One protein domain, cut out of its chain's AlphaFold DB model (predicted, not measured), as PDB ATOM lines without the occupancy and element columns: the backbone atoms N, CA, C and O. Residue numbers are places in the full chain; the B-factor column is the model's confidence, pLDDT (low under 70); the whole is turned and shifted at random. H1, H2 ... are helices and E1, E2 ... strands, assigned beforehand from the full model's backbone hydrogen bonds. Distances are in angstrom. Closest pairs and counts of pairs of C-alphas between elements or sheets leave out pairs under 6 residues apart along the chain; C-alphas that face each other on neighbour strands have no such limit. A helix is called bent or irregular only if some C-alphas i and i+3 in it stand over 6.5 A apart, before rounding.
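What this domain is: This is residues 385 to 472 of the 473 residues of an uncharacterized protein of Oscillospiraceae bacterium (UniProt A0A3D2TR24). What does the model look like? A strongly twisted sheet of four strands, with a long, bent hairpin of E3 and E4 in it, has helix H1 over one face and the short helix H2 on the opposite face, while a separate hairpin of E1 and E2 lies to one side, by E5. What is it made of? The printed part has 88 residues with six named strands and two named helices, in the order E1 E2 E3 E4 E5 H1 E6 H2; the class is mixed, helices and strands. The sheet E5 E4 E3 E6 is mixed, and the sheet E1 E2 is antiparallel. How large is it? It is compact, with a radius of gyration of the C-alphas of 12.6 A and spans of 37 by 31 by 19 A.

How they stand to each other: How is the larger sheet built? E3, residues 405 to 415, E4, 418 to 429, and E5, 435 to 440, form a meander, each strand the antiparallel neighbour of the one before, with N 407 and O 427 at 2.9 A and N 436 and O 428 at 2.8 A, within hydrogen-bond range. E3 bends by 73 degrees at residue 410 and E4 by 98 degrees at residue 423. E6, residues 463 to 465, is parallel to its neighbour E3 at 12 degrees, with N 465 and O 408 at 3.0 A. Where are the helices? H1, residues 446 to 457, is on the sheet at a height of 10.4 A, over E4 and E3, and runs along the strands, at 3 degrees to E3 on the local plane; the closest C-alphas of H1 and E3 are those of Ala 455 and Ile 406, 7.5 A apart. E5, H1 and E6 make a split strand-helix-strand unit, two strands of one sheet that are not neighbours with a helix between them along the chain; E4 and E3 are between E5 and E6 in the sheet, and the crossover is right-handed. H2, residues 468 to 471, is on the opposite face at a height of 7.2 A, only just over none of the strands, with two C-alphas falling on E4 and two on E3; its closest C-alphas with E5 are those of Ala 468 and Glu 437, 6.4 A apart. What do the helix backbones show? In H1 every O i to N i+4 pair is within hydrogen-bond range; H2 is too short for such a pair. Where is the second sheet? E1, residues 385 to 389, and E2, 396 to 400, are a hairpin, with N 386 and O 399 at 2.9 A. The closest C-alphas of E1 and E5 are those of Phe 388 and Tyr 436, 6.9 A apart; E2 and H1 are apart.

Where its parts are: Where does the first element begin and the last end? C-alpha 385 is at (251.511, 135.601, 257.744), and C-alpha 471 at (244.933, 145.859, 242.713). Which elements are longest? From first to last C-alpha, E3 is 25.7 A, E4 24.0 A and H1 16.1 A.

The domain as a whole: How far does it reach? The two C-alphas farthest apart are those of Glu 417 and Lys 457, 38.3 A. Is anything missing or uncertain? The printed part has no cut and no long link; pLDDT is under 70 at residues 414 to 417.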
ATOM      1  N   GLY A 385     251.616 134.896 259.015       93.06
ATOM      2  CA  GLY A 385     251.511 135.601 257.744       93.06
ATOM      3  C   GLY A 385     251.585 134.678 256.542       93.06
ATOM      4  O   GLY A 385     251.566 133.454 256.662       93.06
ATOM      5  N   VAL A 386     251.696 135.275 255.363       93.62
ATOM      6  CA  VAL A 386     251.868 134.564 254.094       93.62
ATOM      7  C   VAL A 386     253.205 134.920 253.468       93.62
ATOM      8  O   VAL A 386     253.758 135.994 253.712       93.62
ATOM      9  N   LYS A 387     253.723 134.017 252.642       92.62
ATOM     10  CA  LYS A 387     254.916 134.251 251.837       92.62
ATOM     11  C   LYS A 387     254.592 134.036 250.373       92.62
ATOM     12  O   LYS A 387     254.034 132.997 250.027       92.62
ATOM     13  N   PHE A 388     254.935 134.998 249.527       90.12
ATOM     14  CA  PHE A 388     254.707 134.900 248.090       90.12
ATOM     15  C   PHE A 388     255.613 135.836 247.297       90.12
ATOM     16  O   PHE A 388     256.149 136.800 247.836       90.12
ATOM     17  N   THR A 389     255.774 135.553 246.009       87.50
ATOM     18  CA  THR A 389     256.465 136.446 245.067       87.50
ATOM     19  C   THR A 389     255.429 137.343 244.407       87.50
ATOM     20  O   THR A 389     254.530 136.843 243.747       87.50
ATOM     21  N   SER A 390     255.487 138.652 244.652       86.62
ATOM     22  CA  SER A 390     254.485 139.584 244.128       86.62
ATOM     23  C   SER A 390     254.649 139.804 242.620       86.62
ATOM     24  O   SER A 390     255.734 139.638 242.074       86.62
ATOM     25  N   SER A 391     253.598 140.279 241.956       84.19
ATOM     26  CA  SER A 391     253.586 140.649 240.534       84.19
ATOM     27  C   SER A 391     254.627 141.708 240.130       84.19
ATOM     28  O   SER A 391     254.769 142.005 238.947       84.19
ATOM     29  N   GLU A 392     255.298 142.340 241.096       81.88
ATOM     30  CA  GLU A 392     256.284 143.410 240.890       81.88
ATOM     31  C   GLU A 392     257.706 143.006 241.311       81.88
ATOM     32  O   GLU A 392     258.647 143.783 241.151       81.88
ATOM     33  N   SER A 393     257.886 141.797 241.848       80.00
ATOM     34  CA  SER A 393     259.154 141.324 242.398       80.00
ATOM     35  C   SER A 393     259.453 139.901 241.938       80.00
ATOM     36  O   SER A 393     258.558 139.104 241.704       80.00
ATOM     37  N   PHE A 394     260.736 139.555 241.853       72.62
ATOM     38  CA  PHE A 394     261.186 138.166 241.675       72.62
ATOM     39  C   PHE A 394     261.648 137.529 242.997       72.62
ATOM     40  O   PHE A 394     262.098 136.380 243.023       72.62
ATOM     41  N   ILE A 395     261.569 138.291 244.094       82.25
ATOM     42  CA  ILE A 395     262.000 137.889 245.429       82.25
ATOM     43  C   ILE A 395     260.753 137.628 246.283       82.25
ATOM     44  O   ILE A 395     259.917 138.524 246.410       82.25
ATOM     45  N   PRO A 396     260.637 136.444 246.908       87.88
ATOM     46  CA  PRO A 396     259.542 136.142 247.816       87.88
ATOM     47  C   PRO A 396     259.535 137.078 249.023       87.88
ATOM     48  O   PRO A 396     260.516 137.170 249.765       87.88
ATOM     49  N   GLU A 397     258.396 137.706 249.267       89.69
ATOM     50  CA  GLU A 397     258.155 138.593 250.397       89.69
ATOM     51  C   GLU A 397     257.337 137.874 251.465       89.69
ATOM     52  O   GLU A 397     256.526 137.000 251.170       89.69
ATOM     53  N   THR A 398     257.561 138.236 252.727       92.81
ATOM     54  CA  THR A 398     256.743 137.782 253.856       92.81
ATOM     55  C   THR A 398     255.828 138.916 254.289       92.81
ATOM     56  O   THR A 398     256.308 140.006 254.598       92.81
ATOM     57  N   VAL A 399     254.526 138.650 254.327       93.06
ATOM     58  CA  VAL A 399     253.485 139.619 254.677       93.06
ATOM     59  C   VAL A 399     252.765 139.121 255.923       93.06
ATOM     60  O   VAL A 399     252.189 138.033 255.911       93.06
ATOM     61  N   SER A 400     252.806 139.909 257.001       93.31
ATOM     62  CA  SER A 400     252.034 139.637 258.221       93.31
ATOM     63  C   SER A 400     250.541 139.596 257.907       93.31
ATOM     64  O   SER A 400     250.063 140.360 257.068       93.31
ATOM     65  N   TYR A 401     249.773 138.770 258.619       94.12
ATOM     66  CA  TYR A 401     248.311 138.808 258.515       94.12
ATOM     67  C   TYR A 401     247.711 140.176 258.883       94.12
ATOM     68  O   TYR A 401     246.650 140.528 258.369       94.12
ATOM     69  N   ASP A 402     248.402 140.980 259.696       91.25
ATOM     70  CA  ASP A 402     247.999 142.356 260.015       91.25
ATOM     71  C   ASP A 402     248.146 143.319 258.830       91.25
ATOM     72  O   ASP A 402     247.389 144.283 258.738       91.25
ATOM     73  N   ASP A 403     249.043 143.036 257.890       91.81
ATOM     74  CA  ASP A 403     249.297 143.882 256.717       91.81
ATOM     75  C   ASP A 403     248.702 143.293 255.428       91.81
ATOM     76  O   ASP A 403     248.694 143.943 254.384       91.81
ATOM     77  N   LEU A 404     248.189 142.061 255.493       93.88
ATOM     78  CA  LEU A 404     247.649 141.348 254.345       93.88
ATOM     79  C   LEU A 404     246.306 141.938 253.898       93.88
ATOM     80  O   LEU A 404     245.343 142.007 254.672       93.88
ATOM     81  N   GLU A 405     246.215 142.286 252.618       94.56
ATOM     82  CA  GLU A 405     244.955 142.610 251.955       94.56
ATOM     83  C   GLU A 405     244.471 141.420 251.120       94.56
ATOM     84  O   GLU A 405     245.252 140.811 250.387       94.56
ATOM     85  N   ILE A 406     243.178 141.097 251.221       95.00
ATOM     86  CA  ILE A 406     242.542 139.971 250.524       95.00
ATOM     87  C   ILE A 406     241.483 140.516 249.564       95.00
ATOM     88  O   ILE A 406     240.640 141.336 249.947       95.00
ATOM     89  N   TYR A 407     241.517 140.030 248.327       95.00
ATOM     90  CA  TYR A 407     240.649 140.452 247.237       95.00
ATOM     91  C   TYR A 407     239.892 139.261 246.652       95.00
ATOM     92  O   TYR A 407     240.468 138.185 246.500       95.00
ATOM     93  N   SER A 408     238.622 139.466 246.296       94.94
ATOM     94  CA  SER A 408     237.885 138.553 245.421       94.94
ATOM     95  C   SER A 408     237.922 139.057 243.979       94.94
ATOM     96  O   SER A 408     237.735 140.251 243.726       94.94
ATOM     97  N   LEU A 409     238.182 138.144 243.046       94.00
ATOM     98  CA  LEU A 409     238.320 138.418 241.617       94.00
ATOM     99  C   LEU A 409     237.082 137.930 240.866       94.00
ATOM    100  O   LEU A 409     236.610 136.818 241.112       94.00
ATOM    101  N   LYS A 410     236.583 138.736 239.926       91.50
ATOM    102  CA  LYS A 410     235.479 138.329 239.042       91.50
ATOM    103  C   LYS A 410     235.957 137.640 237.774       91.50
ATOM    104  O   LYS A 410     235.266 136.758 237.281       91.50
ATOM    105  N   TYR A 411     237.101 138.045 237.235       89.69
ATOM    106  CA  TYR A 411     237.574 137.580 235.939       89.69
ATOM    107  C   TYR A 411     239.063 137.230 235.970       89.69
ATOM    108  O   TYR A 411     239.856 137.919 236.605       89.69
ATOM    109  N   PHE A 412     239.413 136.188 235.222       84.06
ATOM    110  CA  PHE A 412     240.755 135.882 234.744       84.06
ATOM    111  C   PHE A 412     240.957 136.510 233.363       84.06
ATOM    112  O   PHE A 412     240.068 136.400 232.510       84.06
ATOM    113  N   ILE A 413     242.118 137.116 233.118       78.25
ATOM    114  CA  ILE A 413     242.533 137.544 231.776       78.25
ATOM    115  C   ILE A 413     243.547 136.531 231.255       78.25
ATOM    116  O   ILE A 413     244.637 136.422 231.804       78.25
ATOM    117  N   SER A 414     243.195 135.805 230.188       68.19
ATOM    118  CA  SER A 414     244.169 134.944 229.506       68.19
ATOM    119  C   SER A 414     245.022 135.745 228.521       68.19
ATOM    120  O   SER A 414     246.228 135.562 228.506       68.19
ATOM    121  N   ASP A 415     244.387 136.648 227.759       65.12
ATOM    122  CA  ASP A 415     244.983 137.586 226.794       65.12
ATOM    123  C   ASP A 415     244.123 138.873 226.746       65.12
ATOM    124  O   ASP A 415     242.969 138.840 227.180       65.12
ATOM    125  N   GLU A 416     244.631 139.986 226.190       59.31
ATOM    126  CA  GLU A 416     244.021 141.340 226.262       59.31
ATOM    127  C   GLU A 416     242.518 141.430 225.895       59.31
ATOM    128  O   GLU A 416     241.821 142.326 226.377       59.31
ATOM    129  N   GLU A 417     241.986 140.496 225.100       62.34
ATOM    130  CA  GLU A 417     240.585 140.481 224.649       62.34
ATOM    131  C   GLU A 417     239.702 139.393 225.302       62.34
ATOM    132  O   GLU A 417     238.477 139.447 225.174       62.34
ATOM    133  N   ASN A 418     240.275 138.430 226.037       75.81
ATOM    134  CA  ASN A 418     239.550 137.261 226.555       75.81
ATOM    135  C   ASN A 418     239.471 137.258 228.089       75.81
ATOM    136  O   ASN A 418     240.455 137.012 228.786       75.81
ATOM    137  N   LYS A 419     238.255 137.477 228.612       82.94
ATOM    138  CA  LYS A 419     237.937 137.414 230.048       82.94
ATOM    139  C   LYS A 419     237.145 136.153 230.367       82.94
ATOM    140  O   LYS A 419     236.060 135.952 229.822       82.94
ATOM    141  N   THR A 420     237.657 135.340 231.284       85.50
ATOM    142  CA  THR A 420     236.943 134.172 231.820       85.50
ATOM    143  C   THR A 420     236.430 134.503 233.212       85.50
ATOM    144  O   THR A 420     237.193 134.976 234.045       85.50
ATOM    145  N   GLU A 421     235.143 134.296 233.479       88.88
ATOM    146  CA  GLU A 421     234.574 134.552 234.806       88.88
ATOM    147  C   GLU A 421     235.049 133.497 235.811       88.88
ATOM    148  O   GLU A 421     234.891 132.295 235.591       88.88
ATOM    149  N   TYR A 422     235.616 133.958 236.924       87.50
ATOM    150  CA  TYR A 422     235.928 133.105 238.058       87.50
ATOM    151  C   TYR A 422     234.655 132.810 238.843       87.50
ATOM    152  O   TYR A 422     233.938 133.730 239.237       87.50
ATOM    153  N   LYS A 423     234.404 131.537 239.174       87.06
ATOM    154  CA  LYS A 423     233.321 131.210 240.117       87.06
ATOM    155  C   LYS A 423     233.713 131.540 241.551       87.06
ATOM    156  O   LYS A 423     232.839 131.817 242.367       87.06
ATOM    157  N   ASN A 424     235.011 131.475 241.855       89.94
ATOM    158  CA  ASN A 424     235.547 131.737 243.184       89.94
ATOM    159  C   ASN A 424     237.032 132.150 243.135       89.94
ATOM    160  O   ASN A 424     237.920 131.382 243.500       89.94
ATOM    161  N   GLY A 425     237.309 133.339 242.595       91.06
ATOM    162  CA  GLY A 425     238.670 133.842 242.386       91.06
ATOM    163  C   GLY A 425     239.188 134.669 243.562       91.06
ATOM    164  O   GLY A 425     238.446 135.490 244.106       91.06
ATOM    165  N   TYR A 426     240.466 134.507 243.920       93.50
ATOM    166  CA  TYR A 426     241.111 135.304 244.972       93.50
ATOM    167  C   TYR A 426     242.490 135.829 244.568       93.50
ATOM    168  O   TYR A 426     243.234 135.206 243.813       93.50
ATOM    169  N   ALA A 427     242.859 136.962 245.159       93.44
ATOM    170  CA  ALA A 427     244.216 137.491 245.155       93.44
ATOM    171  C   ALA A 427     244.554 138.081 246.524       93.44
ATOM    172  O   ALA A 427     243.667 138.439 247.307       93.44
ATOM    173  N   VAL A 428     245.846 138.210 246.808       93.50
ATOM    174  CA  VAL A 428     246.329 138.920 247.995       93.50
ATOM    175  C   VAL A 428     247.369 139.970 247.644       93.50
ATOM    176  O   VAL A 428     248.039 139.871 246.622       93.50
ATOM    177  N   SER A 429     247.527 140.971 248.506       92.31
ATOM    178  CA  SER A 429     248.516 142.035 248.333       92.31
ATOM    179  C   SER A 429     249.155 142.435 249.660       92.31
ATOM    180  O   SER A 429     248.561 142.284 250.729       92.31
ATOM    181  N   ASN A 430     250.368 142.982 249.565       88.44
ATOM    182  CA  ASN A 430     251.062 143.666 250.655       88.44
ATOM    183  C   ASN A 430     250.629 145.147 250.802       88.44
ATOM    184  O   ASN A 430     251.228 145.888 251.582       88.44
ATOM    185  N   GLY A 431     249.653 145.612 250.008       83.69
ATOM    186  CA  GLY A 431     249.130 146.983 250.020       83.69
ATOM    187  C   GLY A 431     250.026 148.037 249.347       83.69
ATOM    188  O   GLY A 431     249.670 149.224 249.336       83.69
ATOM    189  N   LYS A 432     251.172 147.631 248.777       82.56
ATOM    190  CA  LYS A 432     252.188 148.505 248.155       82.56
ATOM    191  C   LYS A 432     252.213 148.462 246.619       82.56
ATOM    192  O   LYS A 432     253.145 149.001 246.041       82.56
ATOM    193  N   GLY A 433     251.209 147.865 245.976       74.06
ATOM    194  CA  GLY A 433     251.089 147.780 244.510       74.06
ATOM    195  C   GLY A 433     251.237 146.355 243.973       74.06
ATOM    196  O   GLY A 433     250.461 145.942 243.117       74.06
ATOM    197  N   GLY A 434     252.129 145.551 244.556       84.44
ATOM    198  CA  GLY A 434     252.287 144.140 244.200       84.44
ATOM    199  C   GLY A 434     251.173 143.232 244.738       84.44
ATOM    200  O   GLY A 434     250.742 143.365 245.889       84.44
ATOM    201  N   PHE A 435     250.743 142.260 243.931       90.31
ATOM    202  CA  PHE A 435     249.766 141.237 244.318       90.31
ATOM    203  C   PHE A 435     250.252 139.823 243.980       90.31
ATOM    204  O   PHE A 435     251.195 139.651 243.215       90.31
ATOM    205  N   TYR A 436     249.606 138.809 244.549       90.00
ATOM    206  CA  TYR A 436     249.688 137.423 244.097       90.00
ATOM    207  C   TYR A 436     248.285 136.930 243.774       90.00
ATOM    208  O   TYR A 436     247.405 136.937 244.642       90.00
ATOM    209  N   GLU A 437     248.074 136.526 242.527       89.06
ATOM    210  CA  GLU A 437     246.820 135.929 242.088       89.06
ATOM    211  C   GLU A 437     246.808 134.445 242.463       89.06
ATOM    212  O   GLU A 437     247.627 133.659 241.999       89.06
ATOM    213  N   LEU A 438     245.872 134.053 243.332       87.62
ATOM    214  CA  LEU A 438     245.642 132.646 243.685       87.62
ATOM    215  C   LEU A 438     244.778 131.938 242.627       87.62
ATOM    216  O   LEU A 438     244.667 130.711 242.633       87.62
ATOM    217  N   GLY A 439     244.139 132.708 241.746       86.44
ATOM    218  CA  GLY A 439     243.219 132.226 240.727       86.44
ATOM    219  C   GLY A 439     241.938 131.636 241.315       86.44
ATOM    220  O   GLY A 439     241.510 132.003 242.415       86.44
ATOM    221  N   GLU A 440     241.308 130.726 240.569       86.62
ATOM    222  CA  GLU A 440     240.095 130.032 241.005       86.62
ATOM    223  C   GLU A 440     240.412 129.006 242.098       86.62
ATOM    224  O   GLU A 440     241.123 128.023 241.869       86.62
ATOM    225  N   VAL A 441     239.856 129.209 243.291       85.19
ATOM    226  CA  VAL A 441     239.998 128.275 244.413       85.19
ATOM    227  C   VAL A 441     238.714 127.471 244.599       85.19
ATOM    228  O   VAL A 441     237.607 127.978 244.426       85.19
ATOM    229  N   ALA A 442     238.839 126.201 244.989       84.19
ATOM    230  CA  ALA A 442     237.680 125.341 245.206       84.19
ATOM    231  C   ALA A 442     236.737 125.935 246.277       84.19
ATOM    232  O   ALA A 442     237.189 126.149 247.407       84.19
ATOM    233  N   PRO A 443     235.443 126.167 245.970       86.19
ATOM    234  CA  PRO A 443     234.471 126.635 246.954       86.19
ATOM    235  C   PRO A 443     234.357 125.675 248.147       86.19
ATOM    236  O   PRO A 443     234.215 124.463 247.976       86.19
ATOM    237  N   GLY A 444     234.446 126.197 249.367       84.50
ATOM    238  CA  GLY A 444     234.517 125.427 250.612       84.50
ATOM    239  C   GLY A 444     235.812 124.621 250.788       84.50
ATOM    240  O   GLY A 444     235.923 123.837 251.740       84.50
ATOM    241  N   GLY A 445     236.780 124.790 249.885       84.19
ATOM    242  CA  GLY A 445     238.093 124.161 249.922       84.19
ATOM    243  C   GLY A 445     238.984 124.728 251.024       84.19
ATOM    244  O   GLY A 445     238.674 125.728 251.670       84.19
ATOM    245  N   GLU A 446     240.114 124.066 251.255       85.88
ATOM    246  CA  GLU A 446     241.044 124.426 252.327       85.88
ATOM    247  C   GLU A 446     241.620 125.841 252.171       85.88
ATOM    248  O   GLU A 446     241.624 126.608 253.133       85.88
ATOM    249  N   THR A 447     242.030 126.214 250.958       87.81
ATOM    250  CA  THR A 447     242.582 127.542 250.659       87.81
ATOM    251  C   THR A 447     241.587 128.656 250.968       87.81
ATOM    252  O   THR A 447     241.933 129.610 251.661       87.81
ATOM    253  N   GLU A 448     240.338 128.521 250.513       90.38
ATOM    254  CA  GLU A 448     239.293 129.507 250.795       90.38
ATOM    255  C   GLU A 448     239.004 129.595 252.295       90.38
ATOM    256  O   GLU A 448     238.996 130.687 252.856       90.38
ATOM    257  N   LYS A 449     238.833 128.453 252.973       92.25
ATOM    258  CA  LYS A 449     238.596 128.421 254.425       92.25
ATOM    259  C   LYS A 449     239.691 129.145 255.200       92.25
ATOM    260  O   LYS A 449     239.383 129.890 256.128       92.25
ATOM    261  N   ARG A 450     240.957 128.959 254.815       91.75
ATOM    262  CA  ARG A 450     242.094 129.654 255.434       91.75
ATOM    263  C   ARG A 450     242.044 131.159 255.171       91.75
ATOM    264  O   ARG A 450     242.190 131.924 256.118       91.75
ATOM    265  N   LEU A 451     241.779 131.592 253.936       92.69
ATOM    266  CA  LEU A 451     241.652 133.018 253.598       92.69
ATOM    267  C   LEU A 451     240.507 133.692 254.367       92.69
ATOM    268  O   LEU A 451     240.706 134.757 254.950       92.69
ATOM    269  N   LEU A 452     239.333 133.057 254.418       94.06
ATOM    270  CA  LEU A 452     238.173 133.563 255.156       94.06
ATOM    271  C   LEU A 452     238.434 133.604 256.666       94.06
ATOM    272  O   LEU A 452     238.109 134.596 257.312       94.06
ATOM    273  N   SER A 453     239.077 132.572 257.223       93.44
ATOM    274  CA  SER A 453     239.443 132.534 258.643       93.44
ATOM    275  C   SER A 453     240.452 133.625 259.008       93.44
ATOM    276  O   SER A 453     240.309 134.269 260.047       93.44
ATOM    277  N   VAL A 454     241.440 133.888 258.145       93.31
ATOM    278  CA  VAL A 454     242.363 135.022 258.304       93.31
ATOM    279  C   VAL A 454     241.596 136.342 258.240       93.31
ATOM    280  O   VAL A 454     241.799 137.204 259.093       93.31
ATOM    281  N   ALA A 455     240.684 136.498 257.278       93.44
ATOM    282  CA  ALA A 455     239.897 137.717 257.153       93.44
ATOM    283  C   ALA A 455     239.044 137.985 258.402       93.44
ATOM    284  O   ALA A 455     239.039 139.102 258.912       93.44
ATOM    285  N   GLU A 456     238.386 136.960 258.939       94.44
ATOM    286  CA  GLU A 456     237.593 137.056 260.164       94.44
ATOM    287  C   GLU A 456     238.469 137.366 261.386       94.44
ATOM    288  O   GLU A 456     238.234 138.354 262.085       94.44
ATOM    289  N   LYS A 457     239.523 136.570 261.615       94.12
ATOM    290  CA  LYS A 457     240.399 136.682 262.793       94.12
ATOM    291  C   LYS A 457     241.114 138.032 262.872       94.12
ATOM    292  O   LYS A 457     241.283 138.561 263.968       94.12
ATOM    293  N   TYR A 458     241.526 138.582 261.731       92.56
ATOM    294  CA  TYR A 458     242.276 139.841 261.649       92.56
ATOM    295  C   TYR A 458     241.411 141.029 261.188       92.56
ATOM    296  O   TYR A 458     241.943 142.082 260.831       92.56
ATOM    297  N   GLY A 459     240.078 140.876 261.172       91.25
ATOM    298  CA  GLY A 459     239.136 141.949 260.835       91.25
ATOM    299  C   GLY A 459     239.315 142.532 259.428       91.25
ATOM    300  O   GLY A 459     239.074 143.723 259.214       91.25
ATOM    301  N   LYS A 460     239.770 141.729 258.460       90.75
ATOM    302  CA  LYS A 460     239.991 142.165 257.076       90.75
ATOM    303  C   LYS A 460     238.684 142.173 256.300       90.75
ATOM    304  O   LYS A 460     237.983 141.169 256.205       90.75
ATOM    305  N   LYS A 461     238.390 143.301 255.652       91.19
ATOM    306  CA  LYS A 461     237.324 143.376 254.654       91.19
ATOM    307  C   LYS A 461     237.847 142.859 253.316       91.19
ATOM    308  O   LYS A 461     238.750 143.467 252.747       91.19
ATOM    309  N   ILE A 462     237.239 141.794 252.799       93.25
ATOM    310  CA  ILE A 462     237.529 141.295 251.451       93.25
ATOM    311  C   ILE A 462     236.942 142.281 250.437       93.25
ATOM    312  O   ILE A 462     235.741 142.570 250.460       93.25
ATOM    313  N   LYS A 463     237.795 142.848 249.582       92.50
ATOM    314  CA  LYS A 463     237.389 143.802 248.538       92.50
ATOM    315  C   LYS A 463     237.165 143.043 247.231       92.50
ATOM    316  O   LYS A 463     237.967 142.190 246.878       92.50
ATOM    317  N   THR A 464     236.108 143.369 246.496       94.12
ATOM    318  CA  THR A 464     235.869 142.783 245.171       94.12
ATOM    319  C   THR A 464     236.421 143.694 244.087       94.12
ATOM    320  O   THR A 464     236.061 144.872 244.042       94.12
ATOM    321  N   VAL A 465     237.244 143.138 243.204       93.00
ATOM    322  CA  VAL A 465     237.790 143.801 242.009       93.00
ATOM    323  C   VAL A 465     237.447 142.985 240.761       93.00
ATOM    324  O   VAL A 465     237.007 141.836 240.873       93.00
ATOM    325  N   ASN A 466     237.560 143.575 239.567       91.00
ATOM    326  CA  ASN A 466     237.222 142.833 238.353       91.00
ATOM    327  C   ASN A 466     238.341 141.850 238.003       91.00
ATOM    328  O   ASN A 466     238.041 140.684 237.764       91.00
ATOM    329  N   ILE A 467     239.592 142.312 238.012       90.25
ATOM    330  CA  ILE A 467     240.796 141.543 237.656       90.25
ATOM    331  C   ILE A 467     241.921 141.809 238.665       90.25
ATOM    332  O   ILE A 467     241.842 142.768 239.435       90.25
ATOM    333  N   ALA A 468     242.954 140.967 238.689       88.38
ATOM    334  CA  ALA A 468     244.041 141.100 239.658       88.38
ATOM    335  C   ALA A 468     244.867 142.382 239.432       88.38
ATOM    336  O   ALA A 468     245.298 143.023 240.389       88.38
ATOM    337  N   GLU A 469     244.999 142.831 238.183       87.94
ATOM    338  CA  GLU A 469     245.682 144.072 237.811       87.94
ATOM    339  C   GLU A 469     245.040 145.323 238.417       87.94
ATOM    340  O   GLU A 469     245.760 146.285 238.679       87.94
ATOM    341  N   ASP A 470     243.736 145.303 238.718       89.06
ATOM    342  CA  ASP A 470     243.031 146.416 239.374       89.06
ATOM    343  C   ASP A 470     243.522 146.655 240.820       89.06
ATOM    344  O   ASP A 470     243.147 147.644 241.452       89.06
ATOM    345  N   ILE A 471     244.323 145.736 241.380       87.50
ATOM    346  CA  ILE A 471     244.933 145.859 242.713       87.50
ATOM    347  C   ILE A 471     246.141 146.810 242.682       87.50
ATOM    348  O   ILE A 471     246.477 147.412 243.709       87.50
ATOM    349  N   LYS A 472     246.783 146.975 241.515       78.50
ATOM    350  CA  LYS A 472     247.881 147.933 241.332       78.50
ATOM    351  C   LYS A 472     247.335 149.353 241.511       78.50
ATOM    352  O   LYS A 472     246.271 149.684 240.995       78.50
TER     353      LYS A 472